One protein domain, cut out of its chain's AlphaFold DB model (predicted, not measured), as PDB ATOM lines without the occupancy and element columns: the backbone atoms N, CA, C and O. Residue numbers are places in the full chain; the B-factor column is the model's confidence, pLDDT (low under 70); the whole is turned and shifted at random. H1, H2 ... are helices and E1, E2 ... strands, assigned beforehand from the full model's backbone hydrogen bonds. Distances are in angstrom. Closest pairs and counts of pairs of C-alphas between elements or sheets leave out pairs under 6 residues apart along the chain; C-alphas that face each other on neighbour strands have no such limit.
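AT A GLANCE: This is residues 85 to 292 of the 481 residues of an uncharacterized protein of Streptomyces clavuligerus (UniProt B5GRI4). With little regular structure, a branched sheet E1 to E6 makes the middle, the sheet E7 E8 E9 one end and long loops the other. The printed part has 208 residues, and the nine named strands and one named helix, in the order E1 H1 E2 E3 E4 E5 E6 E7 E8 E9, hold under half of them; the class is mostly strand. It is compact, radius of gyration of the C-alphas 18.0 A, spans 54 by 40 by 36 A.

IN THESE COORDINATES: E1, residues 85 to 87, begins at C-alpha (9.046, -0.261, -10.628). H1 is 127-130, E2 137-140, E3 145-150, E4 193-201, E5 204-207, E6 243-245, E7 257-263, E8 270-278, and E9 283-291, ending at C-alpha (11.044, 7.807, 7.598).

HOW THE PARTS SIT: E2 E3 E4 E5 and E7 E8 E9 are meanders, antiparallel neighbours in a row. Between E3 and E4, N 147 and O 196 are within hydrogen-bond range, 2.9 A. E4 and E6 are antiparallel, E1 and E6 parallel. H1 only grazes the branched sheet. The closest C-alphas of E2 and E7, 139 and 260, are 7.4 A apart.

THE WHOLE: The printed part has no cut; pLDDT is under 70 at residues 92 and 181.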
ATOM      1  N   ILE A  85       8.381   0.197 -11.844       96.69
ATOM      2  CA  ILE A  85       9.046  -0.261 -10.628       96.69
ATOM      3  C   ILE A  85      10.374   0.470 -10.462       96.69
ATOM      4  O   ILE A  85      11.124   0.633 -11.420       96.69
ATOM      5  N   ALA A  86      10.665   0.929  -9.252       94.31
ATOM      6  CA  ALA A  86      11.896   1.639  -8.925       94.31
ATOM      7  C   ALA A  86      12.571   0.999  -7.713       94.31
ATOM      8  O   ALA A  86      11.906   0.497  -6.805       94.31
ATOM      9  N   ARG A  87      13.905   1.020  -7.672       93.19
ATOM     10  CA  ARG A  87      14.669   0.477  -6.544       93.19
ATOM     11  C   ARG A  87      14.930   1.561  -5.502       93.19
ATOM     12  O   ARG A  87      15.478   2.618  -5.811       93.19
ATOM     13  N   VAL A  88      14.578   1.285  -4.249       92.81
ATOM     14  CA  VAL A  88      14.806   2.217  -3.136       92.81
ATOM     15  C   VAL A  88      16.306   2.422  -2.919       92.81
ATOM     16  O   VAL A  88      17.063   1.455  -2.874       92.81
ATOM     17  N   GLY A  89      16.728   3.682  -2.781       85.12
ATOM     18  CA  GLY A  89      18.135   4.067  -2.619       85.12
ATOM     19  C   GLY A  89      18.900   4.293  -3.931       85.12
ATOM     20  O   GLY A  89      20.054   4.697  -3.880       85.12
ATOM     21  N   PHE A  90      18.267   4.095  -5.096       80.12
ATOM     22  CA  PHE A  90      18.894   4.228  -6.420       80.12
ATOM     23  C   PHE A  90      18.184   5.284  -7.283       80.12
ATOM     24  O   PHE A  90      17.794   5.015  -8.417       80.12
ATOM     25  N   ALA A  91      18.003   6.497  -6.750       70.50
ATOM     26  CA  ALA A  91      17.215   7.554  -7.400       70.50
ATOM     27  C   ALA A  91      17.707   7.926  -8.813       70.50
ATOM     28  O   ALA A  91      16.892   8.258  -9.664       70.50
ATOM     29  N   GLY A  92      19.013   7.818  -9.089       67.56
ATOM     30  CA  GLY A  92      19.576   8.089 -10.418       67.56
ATOM     31  C   GLY A  92      19.243   7.045 -11.494       67.56
ATOM     32  O   GLY A  92      19.480   7.304 -12.667       67.56
ATOM     33  N   GLY A  93      18.715   5.872 -11.118       70.62
ATOM     34  CA  GLY A  93      18.341   4.812 -12.063       70.62
ATOM     35  C   GLY A  93      16.958   4.985 -12.699       70.62
ATOM     36  O   GLY A  93      16.642   4.273 -13.649       70.62
ATOM     37  N   GLY A  94      16.136   5.913 -12.197       82.88
ATOM     38  CA  GLY A  94      14.759   6.100 -12.649       82.88
ATOM     39  C   GLY A  94      13.833   4.910 -12.365       82.88
ATOM     40  O   GLY A  94      14.196   3.934 -11.704       82.88
ATOM     41  N   ALA A  95      12.594   5.013 -12.848       90.69
ATOM     42  CA  ALA A  95      11.612   3.939 -12.776       90.69
ATOM     43  C   ALA A  95      11.643   3.101 -14.063       90.69
ATOM     44  O   ALA A  95      11.687   3.643 -15.166       90.69
ATOM     45  N   ILE A  96      11.594   1.780 -13.916       93.19
ATOM     46  CA  ILE A  96      11.618   0.823 -15.022       93.19
ATOM     47  C   ILE A  96      10.176   0.547 -15.456       93.19
ATOM     48  O   ILE A  96       9.392   0.048 -14.642       93.19
ATOM     49  N   PRO A  97       9.798   0.839 -16.713       92.94
ATOM     50  CA  PRO A  97       8.460   0.562 -17.210       92.94
ATOM     51  C   PRO A  97       8.243  -0.930 -17.457       92.94
ATOM     52  O   PRO A  97       9.130  -1.641 -17.938       92.94
ATOM     53  N   LEU A  98       7.031  -1.394 -17.153       94.81
ATOM     54  CA  LEU A  98       6.577  -2.751 -17.435       94.81
ATOM     55  C   LEU A  98       6.044  -2.872 -18.870       94.81
ATOM     56  O   LEU A  98       5.439  -1.922 -19.382       94.81
ATOM     57  N   PRO A  99       6.208  -4.042 -19.516       94.44
ATOM     58  CA  PRO A  99       5.645  -4.277 -20.836       94.44
ATOM     59  C   PRO A  99       4.117  -4.200 -20.786       94.44
ATOM     60  O   PRO A  99       3.474  -4.576 -19.800       94.44
ATOM     61  N   ARG A 100       3.506  -3.728 -21.875       93.44
ATOM     62  CA  ARG A 100       2.059  -3.868 -22.057       93.44
ATOM     63  C   ARG A 100       1.770  -5.254 -22.615       93.44
ATOM     64  O   ARG A 100       2.429  -5.670 -23.558       93.44
ATOM     65  N   VAL A 101       0.788  -5.947 -22.057       95.06
ATOM     66  CA  VAL A 101       0.413  -7.309 -22.449       95.06
ATOM     67  C   VAL A 101      -1.033  -7.318 -22.917       95.06
ATOM     68  O   VAL A 101      -1.898  -6.703 -22.285       95.06
ATOM     69  N   ARG A 102      -1.305  -8.012 -24.024       93.50
ATOM     70  CA  ARG A 102      -2.663  -8.131 -24.564       93.50
ATOM     71  C   ARG A 102      -3.524  -9.061 -23.708       93.50
ATOM     72  O   ARG A 102      -3.088 -10.138 -23.304       93.50
ATOM     73  N   ARG A 103      -4.775  -8.670 -23.474       93.25
ATOM     74  CA  ARG A 103      -5.779  -9.464 -22.758       93.25
ATOM     75  C   ARG A 103      -6.002 -10.810 -23.451       93.25
ATOM     76  O   ARG A 103      -6.092 -10.879 -24.674       93.25
ATOM     77  N   GLY A 104      -6.115 -11.874 -22.657       89.25
ATOM     78  CA  GLY A 104      -6.317 -13.239 -23.159       89.25
ATOM     79  C   GLY A 104      -5.045 -13.927 -23.665       89.25
ATOM     80  O   GLY A 104      -5.120 -15.049 -24.157       89.25
ATOM     81  N   GLY A 105      -3.879 -13.288 -23.527       90.38
ATOM     82  CA  GLY A 105      -2.586 -13.860 -23.887       90.38
ATOM     83  C   GLY A 105      -1.451 -13.335 -23.009       90.38
ATOM     84  O   GLY A 105      -1.668 -12.673 -21.999       90.38
ATOM     85  N   ARG A 106      -0.217 -13.660 -23.402       91.19
ATOM     86  CA  ARG A 106       1.018 -13.179 -22.751       91.19
ATOM     87  C   ARG A 106       1.950 -12.445 -23.716       91.19
ATOM     88  O   ARG A 106       3.085 -12.153 -23.364       91.19
ATOM     89  N   ALA A 107       1.466 -12.173 -24.927       89.50
ATOM     90  CA  ALA A 107       2.207 -11.419 -25.923       89.50
ATOM     91  C   ALA A 107       2.377  -9.975 -25.442       89.50
ATOM     92  O   ALA A 107       1.395  -9.287 -25.136       89.50
ATOM     93  N   GLU A 108       3.632  -9.554 -25.353       92.75
ATOM     94  CA  GLU A 108       4.000  -8.176 -25.068       92.75
ATOM     95  C   GLU A 108       3.813  -7.320 -26.319       92.75
ATOM     96  O   GLU A 108       3.969  -7.799 -27.442       92.75
ATOM     97  N   GLN A 109       3.476  -6.054 -26.109       88.19
ATOM     98  CA  GLN A 109       3.323  -5.066 -27.164       88.19
ATOM     99  C   GLN A 109       4.619  -4.934 -27.959       88.19
ATOM    100  O   GLN A 109       5.681  -4.652 -27.393       88.19
ATOM    101  N   GLY A 110       4.521  -5.124 -29.272       81.00
ATOM    102  CA  GLY A 110       5.651  -4.962 -30.172       81.00
ATOM    103  C   GLY A 110       6.039  -3.490 -30.373       81.00
ATOM    104  O   GLY A 110       5.252  -2.579 -30.093       81.00
ATOM    105  N   PRO A 111       7.242  -3.218 -30.908       72.75
ATOM    106  CA  PRO A 111       7.634  -1.867 -31.299       72.75
ATOM    107  C   PRO A 111       6.628  -1.250 -32.288       72.75
ATOM    108  O   PRO A 111       6.362  -1.825 -33.341       72.75
ATOM    109  N   GLY A 112       6.079  -0.075 -31.960       71.75
ATOM    110  CA  GLY A 112       5.133   0.661 -32.815       71.75
ATOM    111  C   GLY A 112       3.682   0.161 -32.784       71.75
ATOM    112  O   GLY A 112       2.814   0.781 -33.395       71.75
ATOM    113  N   GLU A 113       3.396  -0.920 -32.060       81.62
ATOM    114  CA  GLU A 113       2.029  -1.370 -31.807       81.62
ATOM    115  C   GLU A 113       1.382  -0.466 -30.750       81.62
ATOM    116  O   GLU A 113       2.058  -0.016 -29.827       81.62
ATOM    117  N   VAL A 114       0.081  -0.188 -30.848       78.38
ATOM    118  CA  VAL A 114      -0.666   0.601 -29.853       78.38
ATOM    119  C   VAL A 114      -1.852  -0.223 -29.383       78.38
ATOM    120  O   VAL A 114      -2.781  -0.459 -30.148       78.38
ATOM    121  N   PHE A 115      -1.823  -0.658 -28.123       80.94
ATOM    122  CA  PHE A 115      -2.975  -1.306 -27.502       80.94
ATOM    123  C   PHE A 115      -3.938  -0.275 -26.944       80.94
ATOM    124  O   PHE A 115      -3.540   0.600 -26.162       80.94
ATOM    125  N   ALA A 116      -5.215  -0.434 -27.285       82.75
ATOM    126  CA  ALA A 116      -6.260   0.295 -26.597       82.75
ATOM    127  C   ALA A 116      -6.301  -0.132 -25.110       82.75
ATOM    128  O   ALA A 116      -5.922  -1.265 -24.767       82.75
ATOM    129  N   PRO A 117      -6.724   0.749 -24.185       82.56
ATOM    130  CA  PRO A 117      -6.802   0.413 -22.766       82.56
ATOM    131  C   PRO A 117      -7.651  -0.835 -22.482       82.56
ATOM    132  O   PRO A 117      -7.317  -1.599 -21.578       82.56
ATOM    133  N   GLU A 118      -8.704  -1.088 -23.266       87.94
ATOM    134  CA  GLU A 118      -9.587  -2.246 -23.080       87.94
ATOM    135  C   GLU A 118      -8.922  -3.563 -23.508       87.94
ATOM    136  O   GLU A 118      -9.210  -4.622 -22.944       87.94
ATOM    137  N   GLU A 119      -7.997  -3.502 -24.468       90.06
ATOM    138  CA  GLU A 119      -7.229  -4.651 -24.955       90.06
ATOM    139  C   GLU A 119      -6.037  -4.993 -24.057       90.06
ATOM    140  O   GLU A 119      -5.460  -6.072 -24.182       90.06
ATOM    141  N   THR A 120      -5.659  -4.093 -23.150       91.38
ATOM    142  CA  THR A 120      -4.535  -4.295 -22.232       91.38
ATOM    143  C   THR A 120      -4.975  -5.149 -21.037       91.38
ATOM    144  O   THR A 120      -6.015  -4.899 -20.422       91.38
ATOM    145  N   ASP A 121      -4.179  -6.159 -20.680       95.25
ATOM    146  CA  ASP A 121      -4.380  -6.925 -19.448       95.25
ATOM    147  C   ASP A 121      -3.896  -6.103 -18.237       95.25
ATOM    148  O   ASP A 121      -2.703  -5.789 -18.158       95.25
ATOM    149  N   PRO A 122      -4.772  -5.738 -17.285       93.44
ATOM    150  CA  PRO A 122      -4.396  -4.865 -16.174       93.44
ATOM    151  C   PRO A 122      -3.435  -5.531 -15.178       93.44
ATOM    152  O   PRO A 122      -2.685  -4.832 -14.499       93.44
ATOM    153  N   PHE A 123      -3.420  -6.862 -15.093       96.50
ATOM    154  CA  PHE A 123      -2.569  -7.601 -14.166       96.50
ATOM    155  C   PHE A 123      -1.190  -7.850 -14.765       96.50
ATOM    156  O   PHE A 123      -0.187  -7.462 -14.174       96.50
ATOM    157  N   LEU A 124      -1.132  -8.424 -15.971       96.81
ATOM    158  CA  LEU A 124       0.129  -8.733 -16.654       96.81
ATOM    159  C   LEU A 124       0.884  -7.488 -17.128       96.81
ATOM    160  O   LEU A 124       2.082  -7.571 -17.398       96.81
ATOM    161  N   SER A 125       0.204  -6.345 -17.205       96.19
ATOM    162  CA  SER A 125       0.817  -5.080 -17.606       96.19
ATOM    163  C   SER A 125       1.110  -4.118 -16.452       96.19
ATOM    164  O   SER A 125       1.467  -2.964 -16.707       96.19
ATOM    165  N   SER A 126       0.917  -4.552 -15.206       96.88
ATOM    166  CA  SER A 126       1.246  -3.801 -13.992       96.88
ATOM    167  C   SER A 126       2.123  -4.637 -13.068       96.88
ATOM    168  O   SER A 126       2.329  -5.832 -13.283       96.88
ATOM    169  N   THR A 127       2.646  -4.024 -12.011       98.25
ATOM    170  CA  THR A 127       3.463  -4.717 -11.006       98.25
ATOM    171  C   THR A 127       2.642  -5.682 -10.146       98.25
ATOM    172  O   THR A 127       3.219  -6.426  -9.353       98.25
ATOM    173  N   ALA A 128       1.317  -5.746 -10.338       98.06
ATOM    174  CA  ALA A 128       0.454  -6.768  -9.754       98.06
ATOM    175  C   ALA A 128       0.954  -8.182 -10.087       98.06
ATOM    176  O   ALA A 128       1.009  -9.031  -9.195       98.06
ATOM    177  N   ARG A 129       1.416  -8.408 -11.332       97.88
ATOM    178  CA  ARG A 129       1.959  -9.702 -11.788       97.88
ATOM    179  C   ARG A 129       3.139 -10.202 -10.969       97.88
ATOM    180  O   ARG A 129       3.366 -11.409 -10.911       97.88
ATOM    181  N   LEU A 130       3.886  -9.285 -10.356       98.31
ATOM    182  CA  LEU A 130       5.068  -9.616  -9.577       98.31
ATOM    183  C   LEU A 130       4.704 -10.148  -8.191       98.31
ATOM    184  O   LEU A 130       5.584 -10.655  -7.526       98.31
ATOM    185  N   SER A 131       3.451 -10.074  -7.742       98.25
ATOM    186  CA  SER A 131       3.046 -10.517  -6.400       98.25
ATOM    187  C   SER A 131       3.145 -12.039  -6.257       98.25
ATOM    188  O   SER A 131       2.543 -12.764  -7.048       98.25
ATOM    189  N   ALA A 132       3.875 -12.545  -5.263       98.19
ATOM    190  CA  ALA A 132       3.906 -13.971  -4.934       98.19
ATOM    191  C   ALA A 132       2.646 -14.405  -4.162       98.19
ATOM    192  O   ALA A 132       2.061 -13.609  -3.433       98.19
ATOM    193  N   ALA A 133       2.246 -15.676  -4.291       97.94
ATOM    194  CA  ALA A 133       1.072 -16.260  -3.621       97.94
ATOM    195  C   ALA A 133       1.323 -16.571  -2.126       97.94
ATOM    196  O   ALA A 133       1.140 -17.696  -1.661       97.94
ATOM    197  N   VAL A 134       1.794 -15.582  -1.372       98.12
ATOM    198  CA  VAL A 134       2.254 -15.704   0.020       98.12
ATOM    199  C   VAL A 134       1.656 -14.583   0.884       98.12
ATOM    200  O   VAL A 134       1.108 -13.626   0.327       98.12
ATOM    201  N   PRO A 135       1.746 -14.664   2.227       98.31
ATOM    202  CA  PRO A 135       1.275 -13.593   3.096       98.31
ATOM    203  C   PRO A 135       1.867 -12.226   2.731       98.31
ATOM    204  O   PRO A 135       3.029 -12.105   2.334       98.31
ATOM    205  N   PHE A 136       1.045 -11.192   2.881       98.62
ATOM    206  CA  PHE A 136       1.378  -9.796   2.611       98.62
ATOM    207  C   PHE A 136       0.880  -8.921   3.767       98.62
ATOM    208  O   PHE A 136       0.069  -9.363   4.587       98.62
ATOM    209  N   GLN A 137       1.350  -7.678   3.850       98.62
ATOM    210  CA  GLN A 137       1.022  -6.781   4.957       98.62
ATOM    211  C   GLN A 137       0.573  -5.413   4.450       98.62
ATOM    212  O   GLN A 137       1.146  -4.875   3.507       98.62
ATOM    213  N   ALA A 138      -0.421  -4.825   5.111       98.44
ATOM    214  CA  ALA A 138      -0.778  -3.425   4.932       98.44
ATOM    215  C   ALA A 138      -0.439  -2.620   6.196       98.44
ATOM    216  O   ALA A 138      -0.683  -3.066   7.316       98.44
ATOM    217  N   VAL A 139       0.127  -1.429   6.019       98.06
ATOM    218  CA  VAL A 139       0.491  -0.507   7.103       98.06
ATOM    219  C   VAL A 139      -0.031   0.877   6.754       98.06
ATOM    220  O   VAL A 139       0.029   1.286   5.600       98.06
ATOM    221  N   SER A 140      -0.526   1.624   7.737       96.94
ATOM    222  CA  SER A 140      -0.815   3.040   7.539       96.94
ATOM    223  C   SER A 140       0.213   3.916   8.242       96.94
ATOM    224  O   SER A 140       0.530   3.695   9.407       96.94
ATOM    225  N   ASP A 141       0.677   4.958   7.553       94.25
ATOM    226  CA  ASP A 141       1.485   6.029   8.145       94.25
ATOM    227  C   ASP A 141       0.637   7.244   8.586       94.25
ATOM    228  O   ASP A 141       1.168   8.281   8.993       94.25
ATOM    229  N   GLY A 142      -0.691   7.125   8.508       92.44
ATOM    230  CA  GLY A 142      -1.652   8.192   8.774       92.44
ATOM    231  C   GLY A 142      -1.983   9.076   7.569       92.44
ATOM    232  O   GLY A 142      -3.031   9.710   7.594       92.44
ATOM    233  N   ARG A 143      -1.174   9.093   6.504       93.94
ATOM    234  CA  ARG A 143      -1.447   9.829   5.253       93.94
ATOM    235  C   ARG A 143      -1.758   8.898   4.082       93.94
ATOM    236  O   ARG A 143      -2.594   9.218   3.247       93.94
ATOM    237  N   TYR A 144      -1.119   7.740   4.062       97.25
ATOM    238  CA  TYR A 144      -1.230   6.712   3.046       97.25
ATOM    239  C   TYR A 144      -1.506   5.348   3.687       97.25
ATOM    240  O   TYR A 144      -1.235   5.096   4.873       97.25
ATOM    241  N   VAL A 145      -2.041   4.452   2.866       98.25
ATOM    242  CA  VAL A 145      -2.026   3.008   3.094       98.25
ATOM    243  C   VAL A 145      -0.904   2.433   2.241       98.25
ATOM    244  O   VAL A 145      -0.882   2.626   1.028       98.25
ATOM    245  N   LEU A 146       0.041   1.755   2.878       98.56
ATOM    246  CA  LEU A 146       1.170   1.096   2.242       98.56
ATOM    247  C   LEU A 146       0.899  -0.402   2.194       98.56
ATOM    248  O   LEU A 146       0.561  -0.995   3.217       98.56
ATOM    249  N   VAL A 147       1.060  -1.011   1.023       98.69
ATOM    250  CA  VAL A 147       0.918  -2.458   0.831       98.69
ATOM    251  C   VAL A 147       2.283  -3.055   0.528       98.69
ATOM    252  O   VAL A 147       2.876  -2.772  -0.514       98.69
ATOM    253  N   PHE A 148       2.748  -3.902   1.438       98.75
ATOM    254  CA  PHE A 148       3.993  -4.648   1.357       98.75
ATOM    255  C   PHE A 148       3.720  -6.074   0.895       98.75
ATOM    256  O   PHE A 148       2.883  -6.763   1.479       98.75
ATOM    257  N   ARG A 149       4.431  -6.532  -0.135       98.38
ATOM    258  CA  ARG A 149       4.281  -7.888  -0.684       98.38
ATOM    259  C   ARG A 149       5.612  -8.447  -1.155       98.38
ATOM    260  O   ARG A 149       6.462  -7.704  -1.631       98.38
ATOM    261  N   GLN A 150       5.769  -9.760  -1.063       98.12
ATOM    262  CA  GLN A 150       6.903 -10.446  -1.670       98.12
ATOM    263  C   GLN A 150       6.702 -10.556  -3.188       98.12
ATOM    264  O   GLN A 150       5.605 -10.873  -3.661       98.12
ATOM    265  N   ALA A 151       7.770 -10.310  -3.940       98.25
ATOM    266  CA  ALA A 151       7.822 -10.557  -5.368       98.25
ATOM    267  C   ALA A 151       7.979 -12.055  -5.694       98.25
ATOM    268  O   ALA A 151       8.539 -12.821  -4.912       98.25
ATOM    269  N   VAL A 152       7.516 -12.479  -6.869       98.25
ATOM    270  CA  VAL A 152       7.732 -13.829  -7.403       98.25
ATOM    271  C   VAL A 152       9.217 -14.107  -7.641       98.25
ATOM    272  O   VAL A 152       9.989 -13.192  -7.924       98.25
ATOM    273  N   GLY A 153       9.610 -15.378  -7.562       96.12
ATOM    274  CA  GLY A 153      10.987 -15.802  -7.814       96.12
ATOM    275  C   GLY A 153      11.426 -15.651  -9.276       96.12
ATOM    276  O   GLY A 153      10.622 -15.397 -10.180       96.12
ATOM    277  N   ALA A 154      12.727 -15.829  -9.516       93.50
ATOM    278  CA  ALA A 154      13.349 -15.654 -10.834       93.50
ATOM    279  C   ALA A 154      12.862 -16.662 -11.896       93.50
ATOM    280  O   ALA A 154      12.853 -16.347 -13.082       93.50
ATOM    281  N   ASP A 155      12.412 -17.847 -11.483       94.19
ATOM    282  CA  ASP A 155      11.907 -18.882 -12.399       94.19
ATOM    283  C   ASP A 155      10.389 -18.808 -12.624       94.19
ATOM    284  O   ASP A 155       9.814 -19.601 -13.370       94.19
ATOM    285  N   HIS A 156       9.708 -17.856 -11.983       96.56
ATOM    286  CA  HIS A 156       8.266 -17.712 -12.116       96.56
ATOM    287  C   HIS A 156       7.884 -17.099 -13.473       96.56
ATOM    288  O   HIS A 156       8.471 -16.109 -13.906       96.56
ATOM    289  N   GLN A 157       6.818 -17.601 -14.107       95.12
ATOM    290  CA  GLN A 157       6.359 -17.148 -15.436       95.12
ATOM    291  C   GLN A 157       6.011 -15.648 -15.532       95.12
ATOM    292  O   GLN A 157       5.933 -15.082 -16.623       95.12
ATOM    293  N   ASP A 158       5.709 -15.020 -14.395       96.69
ATOM    294  CA  ASP A 158       5.350 -13.602 -14.307       96.69
ATOM    295  C   ASP A 158       6.517 -12.699 -13.911       96.69
ATOM    296  O   ASP A 158       6.322 -11.483 -13.864       96.69
ATOM    297  N   THR A 159       7.703 -13.263 -13.663       96.81
ATOM    298  CA  THR A 159       8.909 -12.469 -13.427       96.81
ATOM    299  C   THR A 159       9.225 -11.604 -14.649       96.81
ATOM    300  O   THR A 159       8.783 -11.882 -15.770       96.81
ATOM    301  N   LEU A 160       9.976 -10.533 -14.419       97.00
ATOM    302  CA  LEU A 160      10.453  -9.636 -15.462       97.00
ATOM    303  C   LEU A 160      11.962  -9.471 -15.355       97.00
ATOM    304  O   LEU A 160      12.514  -9.409 -14.252       97.00
ATOM    305  N   PHE A 161      12.598  -9.342 -16.510       96.12
ATOM    306  CA  PHE A 161      14.031  -9.180 -16.659       96.12
ATOM    307  C   PHE A 161      14.363  -7.780 -17.156       96.12
ATOM    308  O   PHE A 161      13.610  -7.184 -17.931       96.12
ATOM    309  N   HIS A 162      15.501  -7.265 -16.702       92.50
ATOM    310  CA  HIS A 162      16.036  -6.000 -17.177       92.50
ATOM    311  C   HIS A 162      16.392  -6.098 -18.660       92.50
ATOM    312  O   HIS A 162      17.007  -7.071 -19.100       92.50
ATOM    313  N   LEU A 163      16.047  -5.066 -19.425       91.06
ATOM    314  CA  LEU A 163      16.538  -4.872 -20.784       91.06
ATOM    315  C   LEU A 163      17.693  -3.869 -20.779       91.06
ATOM    316  O   LEU A 163      17.732  -2.939 -19.975       91.06
ATOM    317  N   ARG A 164      18.616  -4.008 -21.733       85.50
ATOM    318  CA  ARG A 164      19.785  -3.120 -21.879       85.50
ATOM    319  C   ARG A 164      19.413  -1.657 -22.134       85.50
ATOM    320  O   ARG A 164      20.209  -0.775 -21.842       85.50
ATOM    321  N   ASN A 165      18.213  -1.406 -22.653       81.25
ATOM    322  CA  ASN A 165      17.675  -0.070 -22.912       81.25
ATOM    323  C   ASN A 165      16.967   0.569 -21.696       81.25
ATOM    324  O   ASN A 165      16.345   1.616 -21.848       81.25
ATOM    325  N   GLY A 166      17.010  -0.064 -20.516       82.62
ATOM    326  CA  GLY A 166      16.344   0.417 -19.299       82.62
ATOM    327  C   GLY A 166      14.875   0.001 -19.155       82.62
ATOM    328  O   GLY A 166      14.254   0.319 -18.145       82.62
ATOM    329  N   GLY A 167      14.313  -0.719 -20.131       89.25
ATOM    330  CA  GLY A 167      12.981  -1.316 -20.044       89.25
ATOM    331  C   GLY A 167      12.964  -2.673 -19.336       89.25
ATOM    332  O   GLY A 167      13.951  -3.118 -18.744       89.25
ATOM    333  N   SER A 168      11.829  -3.362 -19.442       94.50
ATOM    334  CA  SER A 168      11.660  -4.718 -18.921       94.50
ATOM    335  C   SER A 168      10.888  -5.628 -19.870       94.50
ATOM    336  O   SER A 168      10.122  -5.152 -20.711       94.50
ATOM    337  N   SER A 169      11.091  -6.939 -19.739       95.44
ATOM    338  CA  SER A 169      10.342  -7.960 -20.479       95.44
ATOM    339  C   SER A 169      10.235  -9.256 -19.678       95.44
ATOM    340  O   SER A 169      11.127  -9.596 -18.903       95.44
ATOM    341  N   GLY A 170       9.135  -9.979 -19.854       94.56
ATOM    342  CA  GLY A 170       8.950 -11.349 -19.385       94.56
ATOM    343  C   GLY A 170       9.499 -12.394 -20.358       94.56
ATOM    344  O   GLY A 170       9.606 -13.560 -19.982       94.56
ATOM    345  N   ASP A 171       9.868 -12.008 -21.584       93.06
ATOM    346  CA  ASP A 171      10.537 -12.904 -22.526       93.06
ATOM    347  C   ASP A 171      12.043 -12.952 -22.249       93.06
ATOM    348  O   ASP A 171      12.824 -12.090 -22.661       93.06
ATOM    349  N   ARG A 172      12.452 -14.017 -21.557       91.81
ATOM    350  CA  ARG A 172      13.848 -14.265 -21.183       91.81
ATOM    351  C   ARG A 172      14.780 -14.540 -22.368       91.81
ATOM    352  O   ARG A 172      15.991 -14.537 -22.172       91.81
ATOM    353  N   ASN A 173      14.237 -14.825 -23.554       91.19
ATOM    354  CA  ASN A 173      15.010 -15.210 -24.738       91.19
ATOM    355  C   ASN A 173      15.330 -14.027 -25.655       91.19
ATOM    356  O   ASN A 173      16.027 -14.197 -26.660       91.19
ATOM    357  N   ARG A 174      14.829 -12.830 -25.339       90.94
ATOM    358  CA  ARG A 174      15.163 -11.629 -26.096       90.94
ATOM    359  C   ARG A 174      16.663 -11.347 -26.039       90.94
ATOM    360  O   ARG A 174      17.309 -11.449 -24.998       90.94
ATOM    361  N   THR A 175      17.213 -10.925 -27.171       89.38
ATOM    362  CA  THR A 175      18.651 -10.655 -27.330       89.38
ATOM    363  C   THR A 175      19.123  -9.423 -26.556       89.38
ATOM    364  O   THR A 175      20.307  -9.307 -26.237       89.38
ATOM    365  N   ASP A 176      18.210  -8.505 -26.234       89.56
ATOM    366  CA  ASP A 176      18.476  -7.275 -25.493       89.56
ATOM    367  C   ASP A 176      18.233  -7.396 -23.982       89.56
ATOM    368  O   ASP A 176      18.356  -6.398 -23.268       89.56
ATOM    369  N   VAL A 177      17.959  -8.601 -23.470       91.06
ATOM    370  CA  VAL A 177      17.945  -8.865 -22.026       91.06
ATOM    371  C   VAL A 177      19.338  -8.629 -21.449       91.06
ATOM    372  O   VAL A 177      20.369  -8.999 -22.027       91.06
ATOM    373  N   GLN A 178      19.376  -7.972 -20.296       87.12
ATOM    374  CA  GLN A 178      20.590  -7.765 -19.535       87.12
ATOM    375  C   GLN A 178      20.957  -9.067 -18.806       87.12
ATOM    376  O   GLN A 178      20.168  -9.549 -17.989       87.12
ATOM    377  N   PRO A 179      22.140  -9.652 -19.072       83.06
ATOM    378  CA  PRO A 179      22.619 -10.791 -18.306       83.06
ATOM    379  C   PRO A 179      23.114 -10.326 -16.933       83.06
ATOM    380  O   PRO A 179      23.735  -9.266 -16.812       83.06
ATOM    381  N   GLY A 180      22.852 -11.134 -15.914       77.12
ATOM    382  CA  GLY A 180      23.470 -11.073 -14.602       77.12
ATOM    383  C   GLY A 180      24.905 -11.599 -14.622       77.12
ATOM    384  O   GLY A 180      25.462 -11.945 -15.667       77.12
ATOM    385  N   THR A 181      25.516 -11.650 -13.443       68.75
ATOM    386  CA  THR A 181      26.918 -12.061 -13.252       68.75
ATOM    387  C   THR A 181      27.164 -13.537 -13.561       68.75
ATOM    388  O   THR A 181      28.262 -13.911 -13.952       68.75
ATOM    389  N   ASP A 182      26.138 -14.370 -13.423       75.19
ATOM    390  CA  ASP A 182      26.128 -15.795 -13.759       75.19
ATOM    391  C   ASP A 182      25.814 -16.063 -15.245       75.19
ATOM    392  O   ASP A 182      25.728 -17.214 -15.669       75.19
ATOM    393  N   GLY A 183      25.629 -15.006 -16.044       78.50
ATOM    394  CA  GLY A 183      25.230 -15.087 -17.447       78.50
ATOM    395  C   GLY A 183      23.731 -15.312 -17.665       78.50
ATOM    396  O   GLY A 183      23.277 -15.234 -18.808       78.50
ATOM    397  N   ASN A 184      22.946 -15.536 -16.607       87.75
ATOM    398  CA  ASN A 184      21.498 -15.695 -16.709       87.75
ATOM    399  C   ASN A 184      20.797 -14.333 -16.828       87.75
ATOM    400  O   ASN A 184      21.332 -13.326 -16.378       87.75
ATOM    401  N   PRO A 185      19.586 -14.259 -17.403       91.00
ATOM    402  CA  PRO A 185      18.757 -13.052 -17.383       91.00
ATOM    403  C   PRO A 185      18.636 -12.415 -15.989       91.00
ATOM    404  O   PRO A 185      18.265 -13.095 -15.035       91.00
ATOM    405  N   LEU A 186      18.904 -11.109 -15.870       90.31
ATOM    406  CA  LEU A 186      18.850 -10.373 -14.602       90.31
ATOM    407  C   LEU A 186      17.395 -10.009 -14.230       90.31
ATOM    408  O   LEU A 186      16.796  -9.180 -14.923       90.31
ATOM    409  N   PRO A 187      16.807 -10.570 -13.155       94.06
ATOM    410  CA  PRO A 187      15.430 -10.268 -12.762       94.06
ATOM    411  C   PRO A 187      15.310  -8.928 -12.012       94.06
ATOM    412  O   PRO A 187      16.207  -8.543 -11.268       94.06
ATOM    413  N   ILE A 188      14.170  -8.241 -12.150       92.12
ATOM    414  CA  ILE A 188      13.967  -6.868 -11.633       92.12
ATOM    415  C   ILE A 188      13.716  -6.792 -10.119       92.12
ATOM    416  O   ILE A 188      14.073  -5.807  -9.465       92.12
ATOM    417  N   ALA A 189      13.100  -7.821  -9.543       94.44
ATOM    418  CA  ALA A 189      12.786  -7.844  -8.115       94.44
ATOM    419  C   ALA A 189      12.604  -9.264  -7.567       94.44
ATOM    420  O   ALA A 189      11.852  -9.433  -6.618       94.44
ATOM    421  N   ALA A 190      13.222 -10.283  -8.178       94.81
ATOM    422  CA  ALA A 190      12.977 -11.675  -7.798       94.81
ATOM    423  C   ALA A 190      13.151 -11.895  -6.288       94.81
ATOM    424  O   ALA A 190      14.191 -11.544  -5.728       94.81
ATOM    425  N   ASP A 191      12.109 -12.440  -5.657       95.19
ATOM    426  CA  ASP A 191      12.027 -12.688  -4.213       95.19
ATOM    427  C   ASP A 191      12.208 -11.437  -3.325       95.19
ATOM    428  O   ASP A 191      12.361 -11.546  -2.114       95.19
ATOM    429  N   GLY A 192      12.173 -10.226  -3.882       95.69
ATOM    430  CA  GLY A 192      12.334  -8.975  -3.140       95.69
ATOM    431  C   GLY A 192      11.060  -8.510  -2.430       95.69
ATOM    432  O   GLY A 192       9.946  -8.930  -2.757       95.69
ATOM    433  N   LEU A 193      11.207  -7.590  -1.472       97.94
ATOM    434  CA  LEU A 193      10.072  -6.892  -0.862       97.94
ATOM    435  C   LEU A 193       9.635  -5.717  -1.746       97.94
ATOM    436  O   LEU A 193      10.431  -4.834  -2.072       97.94
ATOM    437  N   LEU A 194       8.355  -5.694  -2.104       98.62
ATOM    438  CA  LEU A 194       7.709  -4.620  -2.852       98.62
ATOM    439  C   LEU A 194       6.840  -3.775  -1.921       98.62
ATOM    440  O   LEU A 194       6.194  -4.320  -1.026       98.62
ATOM    441  N   CYS A 195       6.774  -2.470  -2.168       98.50
ATOM    442  CA  CYS A 195       5.909  -1.536  -1.456       98.50
ATOM    443  C   CYS A 195       5.190  -0.598  -2.426       98.50
ATOM    444  O   CYS A 195       5.820   0.014  -3.288       98.50
ATOM    445  N   ASP A 196       3.891  -0.409  -2.206       98.56
ATOM    446  CA  ASP A 196       3.060   0.525  -2.968       98.56
ATOM    447  C   ASP A 196       2.243   1.394  -2.028       98.56
ATOM    448  O   ASP A 196       1.753   0.919  -1.002       98.56
ATOM    449  N   ARG A 197       2.089   2.668  -2.392       97.44
ATOM    450  CA  ARG A 197       1.329   3.654  -1.628       97.44
ATOM    451  C   ARG A 197      -0.013   3.941  -2.277       97.44
ATOM    452  O   ARG A 197      -0.112   4.183  -3.480       97.44
ATOM    453  N   PHE A 198      -1.031   4.012  -1.428       98.25
ATOM    454  CA  PHE A 198      -2.400   4.308  -1.808       98.25
ATOM    455  C   PHE A 198      -2.972   5.436  -0.955       98.25
ATOM    456  O   PHE A 198      -2.734   5.513   0.252       98.25
ATOM    457  N   LEU A 199      -3.765   6.294  -1.592       97.06
ATOM    458  CA  LEU A 199      -4.667   7.224  -0.922       97.06
ATOM    459  C   LEU A 199      -6.040   6.570  -0.784       97.06
ATOM    460  O   LEU A 199      -6.558   6.027  -1.761       97.06
ATOM    461  N   LEU A 200      -6.638   6.650   0.403       95.56
ATOM    462  CA  LEU A 200      -8.037   6.283   0.603       95.56
ATOM    463  C   LEU A 200      -8.910   7.518   0.359       95.56
ATOM    464  O   LEU A 200      -8.909   8.454   1.151       95.56
ATOM    465  N   THR A 201      -9.648   7.534  -0.750       92.12
ATOM    466  CA  THR A 201     -10.528   8.654  -1.126       92.12
ATOM    467  C   THR A 201     -11.866   8.124  -1.623       92.12
ATOM    468  O   THR A 201     -11.884   7.311  -2.550       92.12
ATOM    469  N   GLY A 202     -12.978   8.575  -1.032       86.00
ATOM    470  CA  GLY A 202     -14.328   8.137  -1.416       86.00
ATOM    471  C   GLY A 202     -14.521   6.618  -1.309       86.00
ATOM    472  O   GLY A 202     -14.992   5.988  -2.255       86.00
ATOM    473  N   GLY A 203     -14.040   6.014  -0.216       88.81
ATOM    474  CA  GLY A 203     -14.103   4.564   0.004       88.81
ATOM    475  C   GLY A 203     -13.286   3.728  -0.993       88.81
ATOM    476  O   GLY A 203     -13.537   2.534  -1.149       88.81
ATOM    477  N   ALA A 204     -12.339   4.329  -1.720       93.56
ATOM    478  CA  ALA A 204     -11.502   3.641  -2.699       93.56
ATOM    479  C   ALA A 204     -10.013   3.898  -2.450       93.56
ATOM    480  O   ALA A 204      -9.603   5.044  -2.256       93.56
ATOM    481  N   LEU A 205      -9.209   2.837  -2.516       97.19
ATOM    482  CA  LEU A 205      -7.753   2.935  -2.556       97.19
ATOM    483  C   LEU A 205      -7.307   3.287  -3.976       97.19
ATOM    484  O   LEU A 205      -7.611   2.564  -4.926       97.19
ATOM    485  N   ARG A 206      -6.587   4.399  -4.122       96.25
ATOM    486  CA  ARG A 206      -6.059   4.885  -5.404       96.25
ATOM    487  C   ARG A 206      -4.536   5.006  -5.349       96.25
ATOM    488  O   ARG A 206      -4.038   5.550  -4.360       96.25
ATOM    489  N   PRO A 207      -3.798   4.550  -6.379       95.88
ATOM    490  CA  PRO A 207      -2.361   4.780  -6.464       95.88
ATOM    491  C   PRO A 207      -2.044   6.270  -6.369       95.88
ATOM    492  O   PRO A 207      -2.737   7.100  -6.967       95.88
ATOM    493  N   VAL A 208      -0.995   6.610  -5.626       96.12
ATOM    494  CA  VAL A 208      -0.563   8.004  -5.489       96.12
ATOM    495  C   VAL A 208      -0.070   8.522  -6.840       96.12
ATOM    496  O   VAL A 208       0.655   7.829  -7.548       96.12
ATOM    497  N   GLN A 209      -0.489   9.731  -7.208       94.44
ATOM    498  CA  GLN A 209       0.069  10.451  -8.352       94.44
ATOM    499  C   GLN A 209       1.289  11.261  -7.927       94.44
ATOM    500  O   GLN A 209       1.320  11.802  -6.821       94.44
ATOM    501  N   GLU A 210       2.255  11.399  -8.826       93.12
ATOM    502  CA  GLU A 210       3.442  12.216  -8.593       93.12
ATOM    503  C   GLU A 210       3.741  13.153  -9.765       93.12
ATOM    504  O   GLU A 210       3.184  13.030 -10.857       93.12
ATOM    505  N   VAL A 211       4.608  14.131  -9.514       94.00
ATOM    506  CA  VAL A 211       5.066  15.093 -10.516       94.00
ATOM    507  C   VAL A 211       6.424  14.643 -11.031       94.00
ATOM    508  O   VAL A 211       7.329  14.379 -10.239       94.00
ATOM    509  N   ARG A 212       6.575  14.585 -12.354       93.50
ATOM    510  CA  ARG A 212       7.829  14.227 -13.022       93.50
ATOM    511  C   ARG A 212       8.077  15.108 -14.231       93.50
ATOM    512  O   ARG A 212       7.164  15.766 -14.730       93.50
ATOM    513  N   TYR A 213       9.303  15.090 -14.728       92.62
ATOM    514  CA  TYR A 213       9.624  15.663 -16.023       92.62
ATOM    515  C   TYR A 213       8.898  14.894 -17.130       92.62
ATOM    516  O   TYR A 213       8.930  13.667 -17.179       92.62
ATOM    517  N   ARG A 214       8.184  15.607 -18.000       92.50
ATOM    518  CA  ARG A 214       7.210  15.006 -18.920       92.50
ATOM    519  C   ARG A 214       7.855  14.181 -20.031       92.50
ATOM    520  O   ARG A 214       7.246  13.198 -20.453       92.50
ATOM    521  N   ARG A 215       9.044  14.574 -20.511       89.19
ATOM    522  CA  ARG A 215       9.748  13.882 -21.605       89.19
ATOM    523  C   ARG A 215      10.635  12.751 -21.098       89.19
ATOM    524  O   ARG A 215      10.419  11.606 -21.474       89.19
ATOM    525  N   SER A 216      11.546  13.052 -20.172       85.94
ATOM    526  CA  SER A 216      12.403  12.041 -19.528       85.94
ATOM    527  C   SER A 216      11.627  11.049 -18.664       85.94
ATOM    528  O   SER A 216      12.131   9.965 -18.383       85.94
ATOM    529  N   ARG A 217      10.422  11.420 -18.202       89.88
ATOM    530  CA  ARG A 217       9.607  10.666 -17.233       89.88
ATOM    531  C   ARG A 217      10.305  10.458 -15.886       89.88
ATOM    532  O   ARG A 217       9.836   9.656 -15.075       89.88
ATOM    533  N   HIS A 218      11.404  11.172 -15.638       88.44
ATOM    534  CA  HIS A 218      12.191  11.081 -14.416       88.44
ATOM    535  C   HIS A 218      11.705  12.106 -13.390       88.44
ATOM    536  O   HIS A 218      11.234  13.188 -13.742       88.44
ATOM    537  N   ARG A 219      11.846  11.787 -12.103       86.31
ATOM    538  CA  ARG A 219      11.477  12.703 -11.016       86.31
ATOM    539  C   ARG A 219      12.366  13.951 -11.003       86.31
ATOM    540  O   ARG A 219      11.856  15.061 -11.031       86.31
ATOM    541  N   ASP A 220      13.683  13.737 -11.046       84.75
ATOM    542  CA  ASP A 220      14.674  14.802 -10.815       84.75
ATOM    543  C   ASP A 220      15.595  15.134 -12.008       84.75
ATOM    544  O   ASP A 220      16.357  16.094 -11.934       84.75
ATOM    545  N   LEU A 221      15.560  14.365 -13.105       85.69
ATOM    546  CA  LEU A 221      16.526  14.483 -14.208       85.69
ATOM    547  C   LEU A 221      15.810  14.845 -15.516       85.69
ATOM    548  O   LEU A 221      15.206  13.964 -16.124       85.69
ATOM    549  N   PRO A 222      15.863  16.107 -15.969       88.81
ATOM    550  CA  PRO A 222      15.265  16.494 -17.241       88.81
ATOM    551  C   PRO A 222      16.027  15.899 -18.432       88.81
ATOM    552  O   PRO A 222      17.253  15.820 -18.413       88.81
ATOM    553  N   GLU A 223      15.322  15.582 -19.524       86.88
ATOM    554  CA  GLU A 223      15.961  15.175 -20.790       86.88
ATOM    555  C   GLU A 223      16.736  16.341 -21.430       86.88
ATOM    556  O   GLU A 223      17.768  16.170 -22.073       86.88
ATOM    557  N   SER A 224      16.220  17.561 -21.270       90.44
ATOM    558  CA  SER A 224      16.830  18.790 -21.775       90.44
ATOM    559  C   SER A 224      16.323  19.996 -20.990       90.44
ATOM    560  O   SER A 224      15.337  19.902 -20.264       90.44
ATOM    561  N   ALA A 225      16.902  21.175 -21.222       91.19
ATOM    562  CA  ALA A 225      16.419  22.429 -20.633       91.19
ATOM    563  C   ALA A 225      14.950  22.776 -20.975       91.19
ATOM    564  O   ALA A 225      14.374  23.670 -20.362       91.19
ATOM    565  N   LYS A 226      14.344  22.103 -21.967       90.81
ATOM    566  CA  LYS A 226      12.933  22.272 -22.357       90.81
ATOM    567  C   LYS A 226      12.004  21.228 -21.733       90.81
ATOM    568  O   LYS A 226      10.799  21.274 -21.980       90.81
ATOM    569  N   ASP A 227      12.544  20.265 -20.993       93.25
ATOM    570  CA  ASP A 227      11.743  19.279 -20.284       93.25
ATOM    571  C   ASP A 227      11.118  19.938 -19.048       93.25
ATOM    572  O   ASP A 227      11.801  20.572 -18.246       93.25
ATOM    573  N   SER A 228       9.798  19.838 -18.928       93.38
ATOM    574  CA  SER A 228       9.019  20.530 -17.895       93.38
ATOM    575  C   SER A 228       8.377  19.521 -16.963       93.38
ATOM    576  O   SER A 228       8.124  18.390 -17.366       93.38
ATOM    577  N   LEU A 229       8.110  19.928 -15.724       94.81
ATOM    578  CA  LEU A 229       7.419  19.096 -14.746       94.81
ATOM    579  C   LEU A 229       5.909  19.043 -15.033       94.81
ATOM    580  O   LEU A 229       5.303  20.040 -15.425       94.81
ATOM    581  N   GLY A 230       5.292  17.888 -14.804       94.12
ATOM    582  CA  GLY A 230       3.852  17.683 -14.924       94.12
ATOM    583  C   GLY A 230       3.381  16.412 -14.221       94.12
ATOM    584  O   GLY A 230       4.181  15.575 -13.810       94.12
ATOM    585  N   THR A 231       2.064  16.268 -14.081       94.19
ATOM    586  CA  THR A 231       1.412  15.071 -13.518       94.19
ATOM    587  C   THR A 231       1.087  14.016 -14.578       94.19
ATOM    588  O   THR A 231       0.562  12.954 -14.254       94.19
ATOM    589  N   THR A 232       1.360  14.314 -15.849       93.88
ATOM    590  CA  THR A 232       1.158  13.418 -16.989       93.88
ATOM    591  C   THR A 232       2.352  13.472 -17.932       93.88
ATOM    592  O   THR A 232       3.033  14.497 -18.030       93.88
ATOM    593  N   ASP A 233       2.594  12.381 -18.650       89.50
ATOM    594  CA  ASP A 233       3.634  12.312 -19.673       89.50
ATOM    595  C   ASP A 233       3.289  13.144 -20.932       89.50
ATOM    596  O   ASP A 233       2.335  13.936 -20.973       89.50
ATOM    597  N   MET A 234       4.119  13.021 -21.970       88.88
ATOM    598  CA  MET A 234       3.877  13.671 -23.263       88.88
ATOM    599  C   MET A 234       2.633  13.139 -23.992       88.88
ATOM    600  O   MET A 234       2.065  13.875 -24.797       88.88
ATOM    601  N   ASP A 235       2.175  11.932 -23.655       85.56
ATOM    602  CA  ASP A 235       1.013  11.263 -24.248       85.56
ATOM    603  C   ASP A 235      -0.270  11.457 -23.411       85.56
ATOM    604  O   ASP A 235      -1.342  10.978 -23.773       85.56
ATOM    605  N   GLY A 236      -0.179  12.173 -22.283       87.12
ATOM    606  CA  GLY A 236      -1.298  12.450 -21.384       87.12
ATOM    607  C   GLY A 236      -1.589  11.349 -20.359       87.12
ATOM    608  O   GLY A 236      -2.555  11.484 -19.606       87.12
ATOM    609  N   ASN A 237      -0.771  10.294 -20.268       87.62
ATOM    610  CA  ASN A 237      -0.947   9.276 -19.232       87.62
ATOM    611  C   ASN A 237      -0.507   9.830 -17.868       87.62
ATOM    612  O   ASN A 237       0.541  10.475 -17.787       87.62
ATOM    613  N   PRO A 238      -1.256   9.567 -16.784       91.88
ATOM    614  CA  PRO A 238      -0.895  10.028 -15.449       91.88
ATOM    615  C   PRO A 238       0.380   9.357 -14.934       91.88
ATOM    616  O   PRO A 238       0.567   8.147 -15.082       91.88
ATOM    617  N   PHE A 239       1.221  10.140 -14.262       94.25
ATOM    618  CA  PHE A 239       2.330   9.617 -13.479       94.25
ATOM    619  C   PHE A 239       1.824   9.151 -12.117       94.25
ATOM    620  O   PHE A 239       1.303   9.934 -11.321       94.25
ATOM    621  N   HIS A 240       1.995   7.860 -11.861       95.00
ATOM    622  CA  HIS A 240       1.792   7.257 -10.552       95.00
ATOM    623  C   HIS A 240       3.145   6.975  -9.909       95.00
ATOM    624  O   HIS A 240       4.091   6.648 -10.625       95.00
ATOM    625  N   GLU A 241       3.220   7.053  -8.578       95.44
ATOM    626  CA  GLU A 241       4.390   6.557  -7.851       95.44
ATOM    627  C   GLU A 241       4.660   5.101  -8.275       95.44
ATOM    628  O   GLU A 241       3.721   4.297  -8.320       95.44
ATOM    629  N   PRO A 242       5.905   4.748  -8.639       96.44
ATOM    630  CA  PRO A 242       6.230   3.394  -9.047       96.44
ATOM    631  C   PRO A 242       6.130   2.456  -7.843       96.44
ATOM    632  O   PRO A 242       6.285   2.867  -6.690       96.44
ATOM    633  N   THR A 243       5.959   1.163  -8.105       98.38
ATOM    634  CA  THR A 243       6.186   0.158  -7.064       98.38
ATOM    635  C   THR A 243       7.632   0.243  -6.604       98.38
ATOM    636  O   THR A 243       8.557   0.253  -7.416       98.38
ATOM    637  N   LEU A 244       7.846   0.283  -5.296       97.94
ATOM    638  CA  LEU A 244       9.176   0.374  -4.718       97.94
ATOM    639  C   LEU A 244       9.702  -1.027  -4.423       97.94
ATOM    640  O   LEU A 244       9.096  -1.761  -3.650       97.94
ATOM    641  N   HIS A 245      10.846  -1.387  -5.000       97.56
ATOM    642  CA  HIS A 245      11.612  -2.571  -4.622       97.56
ATOM    643  C   HIS A 245      12.612  -2.204  -3.518       97.56
ATOM    644  O   HIS A 245      13.561  -1.440  -3.734       97.56
ATOM    645  N   LEU A 246      12.406  -2.758  -2.324       96.44
ATOM    646  CA  LEU A 246      13.222  -2.522  -1.135       96.44
ATOM    647  C   LEU A 246      14.429  -3.466  -1.137       96.44
ATOM    648  O   LEU A 246      14.543  -4.356  -0.308       96.44
ATOM    649  N   GLY A 247      15.364  -3.273  -2.068       89.81
ATOM    650  CA  GLY A 247      16.488  -4.203  -2.248       89.81
ATOM    651  C   GLY A 247      17.424  -4.363  -1.036       89.81
ATOM    652  O   GLY A 247      18.251  -5.267  -1.038       89.81
ATOM    653  N   PHE A 248      17.312  -3.508  -0.014       89.62
ATOM    654  CA  PHE A 248      18.058  -3.632   1.244       89.62
ATOM    655  C   PHE A 248      17.492  -4.708   2.189       89.62
ATOM    656  O   PHE A 248      18.133  -5.021   3.182       89.62
ATOM    657  N   THR A 249      16.312  -5.275   1.906       91.62
ATOM    658  CA  THR A 249      15.677  -6.312   2.742       91.62
ATOM    659  C   THR A 249      16.130  -7.734   2.411       91.62
ATOM    660  O   THR A 249      15.608  -8.689   2.978       91.62
ATOM    661  N   GLY A 250      17.042  -7.894   1.448       88.19
ATOM    662  CA  GLY A 250      17.465  -9.205   0.961       88.19
ATOM    663  C   GLY A 250      16.366  -9.956   0.200       88.19
ATOM    664  O   GLY A 250      15.391  -9.361  -0.270       88.19
ATOM    665  N   ARG A 251      16.557 -11.273   0.051       90.56
ATOM    666  CA  ARG A 251      15.617 -12.184  -0.623       90.56
ATOM    667  C   ARG A 251      14.674 -12.813   0.399       90.56
ATOM    668  O   ARG A 251      15.113 -13.439   1.357       90.56
ATOM    669  N   LEU A 252      13.379 -12.663   0.168       93.31
ATOM    670  CA  LEU A 252      12.306 -13.173   1.008       93.31
ATOM    671  C   LEU A 252      11.861 -14.562   0.576       93.31
ATOM    672  O   LEU A 252      11.850 -14.901  -0.604       93.31
ATOM    673  N   ILE A 253      11.387 -15.350   1.536       92.81
ATOM    674  CA  ILE A 253      10.819 -16.672   1.275       92.81
ATOM    675  C   ILE A 253       9.489 -16.808   2.008       92.81
ATOM    676  O   ILE A 253       9.397 -16.580   3.215       92.81
ATOM    677  N   GLY A 254       8.452 -17.220   1.276       94.50
ATOM    678  CA  GLY A 254       7.165 -17.604   1.856       94.50
ATOM    679  C   GLY A 254       6.411 -16.471   2.559       94.50
ATOM    680  O   GLY A 254       5.664 -16.753   3.491       94.50
ATOM    681  N   GLY A 255       6.626 -15.208   2.175       95.25
ATOM    682  CA  GLY A 255       5.979 -14.050   2.803       95.25
ATOM    683  C   GLY A 255       6.426 -13.811   4.246       95.25
ATOM    684  O   GLY A 255       5.710 -13.187   5.023       95.25
ATOM    685  N   ARG A 256       7.598 -14.331   4.636       95.94
ATOM    686  CA  ARG A 256       8.139 -14.206   5.996       95.94
ATOM    687  C   ARG A 256       8.822 -12.858   6.197       95.94
ATOM    688  O   ARG A 256      10.051 -12.754   6.194       95.94
ATOM    689  N   PHE A 257       8.007 -11.830   6.386       97.50
ATOM    690  CA  PHE A 257       8.457 -10.508   6.789       97.50
ATOM    691  C   PHE A 257       7.443  -9.841   7.726       97.50
ATOM    692  O   PHE A 257       6.266 -10.199   7.749       97.50
ATOM    693  N   ALA A 258       7.898  -8.849   8.481       98.06
ATOM    694  CA  ALA A 258       7.045  -7.934   9.224       98.06
ATOM    695  C   ALA A 258       7.583  -6.509   9.095       98.06
ATOM    696  O   ALA A 258       8.782  -6.273   9.234       98.06
ATOM    697  N   VAL A 259       6.688  -5.561   8.843       98.19
ATOM    698  CA  VAL A 259       6.977  -4.135   8.710       98.19
ATOM    699  C   VAL A 259       6.201  -3.367   9.766       98.19
ATOM    700  O   VAL A 259       4.997  -3.557   9.947       98.19
ATOM    701  N   LEU A 260       6.894  -2.481  10.468       97.31
ATOM    702  CA  LEU A 260       6.340  -1.635  11.514       97.31
ATOM    703  C   LEU A 260       6.771  -0.192  11.275       97.31
ATOM    704  O   LEU A 260       7.889   0.072  10.835       97.31
ATOM    705  N   LEU A 261       5.895   0.745  11.623       96.19
ATOM    706  CA  LEU A 261       6.236   2.158  11.709       96.19
ATOM    707  C   LEU A 261       6.317   2.543  13.187       96.19
ATOM    708  O   LEU A 261       5.301   2.627  13.874       96.19
ATOM    709  N   LEU A 262       7.538   2.729  13.680       94.94
ATOM    710  CA  LEU A 262       7.824   2.985  15.085       94.94
ATOM    711  C   LEU A 262       7.885   4.494  15.364       94.94
ATOM    712  O   LEU A 262       8.490   5.230  14.576       94.94
ATOM    713  N   PRO A 263       7.310   4.981  16.478       92.25
ATOM    714  CA  PRO A 263       7.570   6.337  16.946       92.25
ATOM    715  C   PRO A 263       9.033   6.481  17.381       92.25
ATOM    716  O   PRO A 263       9.685   5.504  17.749       92.25
ATOM    717  N   SER A 264       9.546   7.709  17.368       87.25
ATOM    718  CA  SER A 264      10.849   8.033  17.953       87.25
ATOM    719  C   SER A 264      10.700   8.972  19.151       87.25
ATOM    720  O   SER A 264       9.629   9.534  19.378       87.25
ATOM    721  N   ALA A 265      11.784   9.162  19.909       84.62
ATOM    722  CA  ALA A 265      11.832  10.155  20.986       84.62
ATOM    723  C   ALA A 265      11.666  11.598  20.470       84.62
ATOM    724  O   ALA A 265      11.322  12.497  21.235       84.62
ATOM    725  N   VAL A 266      11.891  11.824  19.172       81.25
ATOM    726  CA  VAL A 266      11.685  13.119  18.529       81.25
ATOM    727  C   VAL A 266      10.268  13.172  17.963       81.25
ATOM    728  O   VAL A 266       9.876  12.358  17.125       81.25
ATOM    729  N   SER A 267       9.500  14.161  18.417       83.00
ATOM    730  CA  SER A 267       8.127  14.372  17.960       83.00
ATOM    731  C   SER A 267       8.057  14.542  16.440       83.00
ATOM    732  O   SER A 267       8.897  15.205  15.834       83.00
ATOM    733  N   GLY A 268       7.054  13.922  15.820       81.75
ATOM    734  CA  GLY A 268       6.842  13.962  14.371       81.75
ATOM    735  C   GLY A 268       7.774  13.057  13.559       81.75
ATOM    736  O   GLY A 268       7.511  12.846  12.378       81.75
ATOM    737  N   LEU A 269       8.808  12.471  14.170       84.25
ATOM    738  CA  LEU A 269       9.711  11.547  13.495       84.25
ATOM    739  C   LEU A 269       9.386  10.104  13.843       84.25
ATOM    740  O   LEU A 269       9.246   9.721  15.008       84.25
ATOM    741  N   ARG A 270       9.309   9.291  12.795       92.44
ATOM    742  CA  ARG A 270       9.064   7.856  12.876       92.44
ATOM    743  C   ARG A 270      10.144   7.114  12.108       92.44
ATOM    744  O   ARG A 270      10.876   7.697  11.305       92.44
ATOM    745  N   ARG A 271      10.270   5.823  12.382       95.50
ATOM    746  CA  ARG A 271      11.243   4.953  11.725       95.50
ATOM    747  C   ARG A 271      10.556   3.680  11.270       95.50
ATOM    748  O   ARG A 271       9.727   3.124  11.986       95.50
ATOM    749  N   TRP A 272      10.896   3.238  10.073       97.62
ATOM    750  CA  TRP A 272      10.494   1.944   9.560       97.62
ATOM    751  C   TRP A 272      11.353   0.867  10.210       97.62
ATOM    752  O   TRP A 272      12.579   0.962  10.205       97.62
ATOM    753  N   GLN A 273      10.709  -0.152  10.762       97.62
ATOM    754  CA  GLN A 273      11.362  -1.350  11.262       97.62
ATOM    755  C   GLN A 273      10.895  -2.536  10.431       97.62
ATOM    756  O   GLN A 273       9.699  -2.807  10.346       97.62
ATOM    757  N   PHE A 274      11.852  -3.244   9.853       97.94
ATOM    758  CA  PHE A 274      11.632  -4.470   9.107       97.94
ATOM    759  C   PHE A 274      12.203  -5.643   9.891       97.94
ATOM    760  O   PHE A 274      13.264  -5.529  10.509       97.94
ATOM    761  N   PHE A 275      11.500  -6.763   9.834       97.25
ATOM    762  CA  PHE A 275      12.007  -8.080  10.182       97.25
ATOM    763  C   PHE A 275      11.847  -8.964   8.958       97.25
ATOM    764  O   PHE A 275      10.729  -9.112   8.464       97.25
ATOM    765  N   THR A 276      12.934  -9.535   8.461       96.19
ATOM    766  CA  THR A 276      12.918 -10.389   7.268       96.19
ATOM    767  C   THR A 276      13.651 -11.683   7.547       96.19
ATOM    768  O   THR A 276      14.704 -11.680   8.173       96.19
ATOM    769  N   HIS A 277      13.075 -12.803   7.121       93.69
ATOM    770  CA  HIS A 277      13.709 -14.105   7.282       93.69
ATOM    771  C   HIS A 277      14.602 -14.409   6.077       93.69
ATOM    772  O   HIS A 277      14.091 -14.693   4.990       93.69
ATOM    773  N   ASP A 278      15.915 -14.396   6.292       83.69
ATOM    774  CA  ASP A 278      16.899 -14.892   5.336       83.69
ATOM    775  C   ASP A 278      17.046 -16.404   5.533       83.69
ATOM    776  O   ASP A 278      17.601 -16.866   6.531       83.69
ATOM    777  N   ALA A 279      16.530 -17.195   4.586       77.81
ATOM    778  CA  ALA A 279      16.642 -18.648   4.693       77.81
ATOM    779  C   ALA A 279      18.030 -19.181   4.328       77.81
ATOM    780  O   ALA A 279      18.345 -20.293   4.733       77.81
ATOM    781  N   ALA A 280      18.845 -18.437   3.571       75.94
ATOM    782  CA  ALA A 280      20.204 -18.871   3.252       75.94
ATOM    783  C   ALA A 280      21.109 -18.758   4.484       75.94
ATOM    784  O   ALA A 280      21.952 -19.622   4.712       75.94
ATOM    785  N   ALA A 281      20.907 -17.712   5.290       77.06
ATOM    786  CA  ALA A 281      21.644 -17.483   6.531       77.06
ATOM    787  C   ALA A 281      20.935 -18.020   7.793       77.06
ATOM    788  O   ALA A 281      21.445 -17.819   8.894       77.06
ATOM    789  N   GLU A 282      19.765 -18.654   7.646       84.94
ATOM    790  CA  GLU A 282      18.914 -19.161   8.737       84.94
ATOM    791  C   GLU A 282      18.680 -18.142   9.872       84.94
ATOM    792  O   GLU A 282      18.657 -18.483  11.057       84.94
ATOM    793  N   ARG A 283      18.506 -16.860   9.522       89.69
ATOM    794  CA  ARG A 283      18.390 -15.766  10.498       89.69
ATOM    795  C   ARG A 283      17.243 -14.814  10.190       89.69
ATOM    796  O   ARG A 283      16.711 -14.770   9.082       89.69
ATOM    797  N   ILE A 284      16.874 -14.025  11.197       92.31
ATOM    798  CA  ILE A 284      15.992 -12.870  11.028       92.31
ATOM    799  C   ILE A 284      16.861 -11.618  11.010       92.31
ATOM    800  O   ILE A 284      17.538 -11.323  11.994       92.31
ATOM    801  N   ASP A 285      16.793 -10.869   9.919       92.56
ATOM    802  CA  ASP A 285      17.403  -9.553   9.822       92.56
ATOM    803  C   ASP A 285      16.437  -8.502  10.374       92.56
ATOM    804  O   ASP A 285      15.273  -8.432   9.973       92.56
ATOM    805  N   ALA A 286      16.923  -7.685  11.309       94.75
ATOM    806  CA  ALA A 286      16.201  -6.543  11.851       94.75
ATOM    807  C   ALA A 286      16.778  -5.259  11.245       94.75
ATOM    808  O   ALA A 286      17.884  -4.848  11.588       94.75
ATOM    809  N   ILE A 287      16.028  -4.615  10.351       94.62
ATOM    810  CA  ILE A 287      16.509  -3.463   9.578       94.62
ATOM    811  C   ILE A 287      15.715  -2.227   9.973       94.62
ATOM    812  O   ILE A 287      14.484  -2.227   9.932       94.62
ATOM    813  N   ASN A 288      16.416  -1.159  10.341       93.88
ATOM    814  CA  ASN A 288      15.803   0.084  10.782       93.88
ATOM    815  C   ASN A 288      16.138   1.234   9.823       93.88
ATOM    816  O   ASN A 288      17.304   1.563   9.623       93.88
ATOM    817  N   VAL A 289      15.113   1.866   9.251       94.00
ATOM    818  CA  VAL A 289      15.259   2.935   8.253       94.00
ATOM    819  C   VAL A 289      14.507   4.178   8.717       94.00
ATOM    820  O   VAL A 289      13.375   4.097   9.187       94.00
ATOM    821  N   GLU A 290      15.118   5.356   8.597       92.81
ATOM    822  CA  GLU A 290      14.439   6.614   8.920       92.81
ATOM    823  C   GLU A 290      13.267   6.863   7.955       92.81
ATOM    824  O   GLU A 290      13.375   6.600   6.755       92.81
ATOM    825  N   GLN A 291      12.133   7.361   8.465       94.25
ATOM    826  CA  GLN A 291      11.044   7.807   7.598       94.25
ATOM    827  C   GLN A 291      11.427   9.147   6.956       94.25
ATOM    828  O   GLN A 291      11.749  10.107   7.654       94.25
ATOM    829  N   GLY A 292      11.389   9.210   5.625       91.12
ATOM    830  CA  GLY A 292      11.597  10.447   4.873       91.12
ATOM    831  C   GLY A 292      10.459  11.450   5.075       91.12
ATOM    832  O   GLY A 292       9.367  11.100   5.523       91.12
TER     833      GLY A 292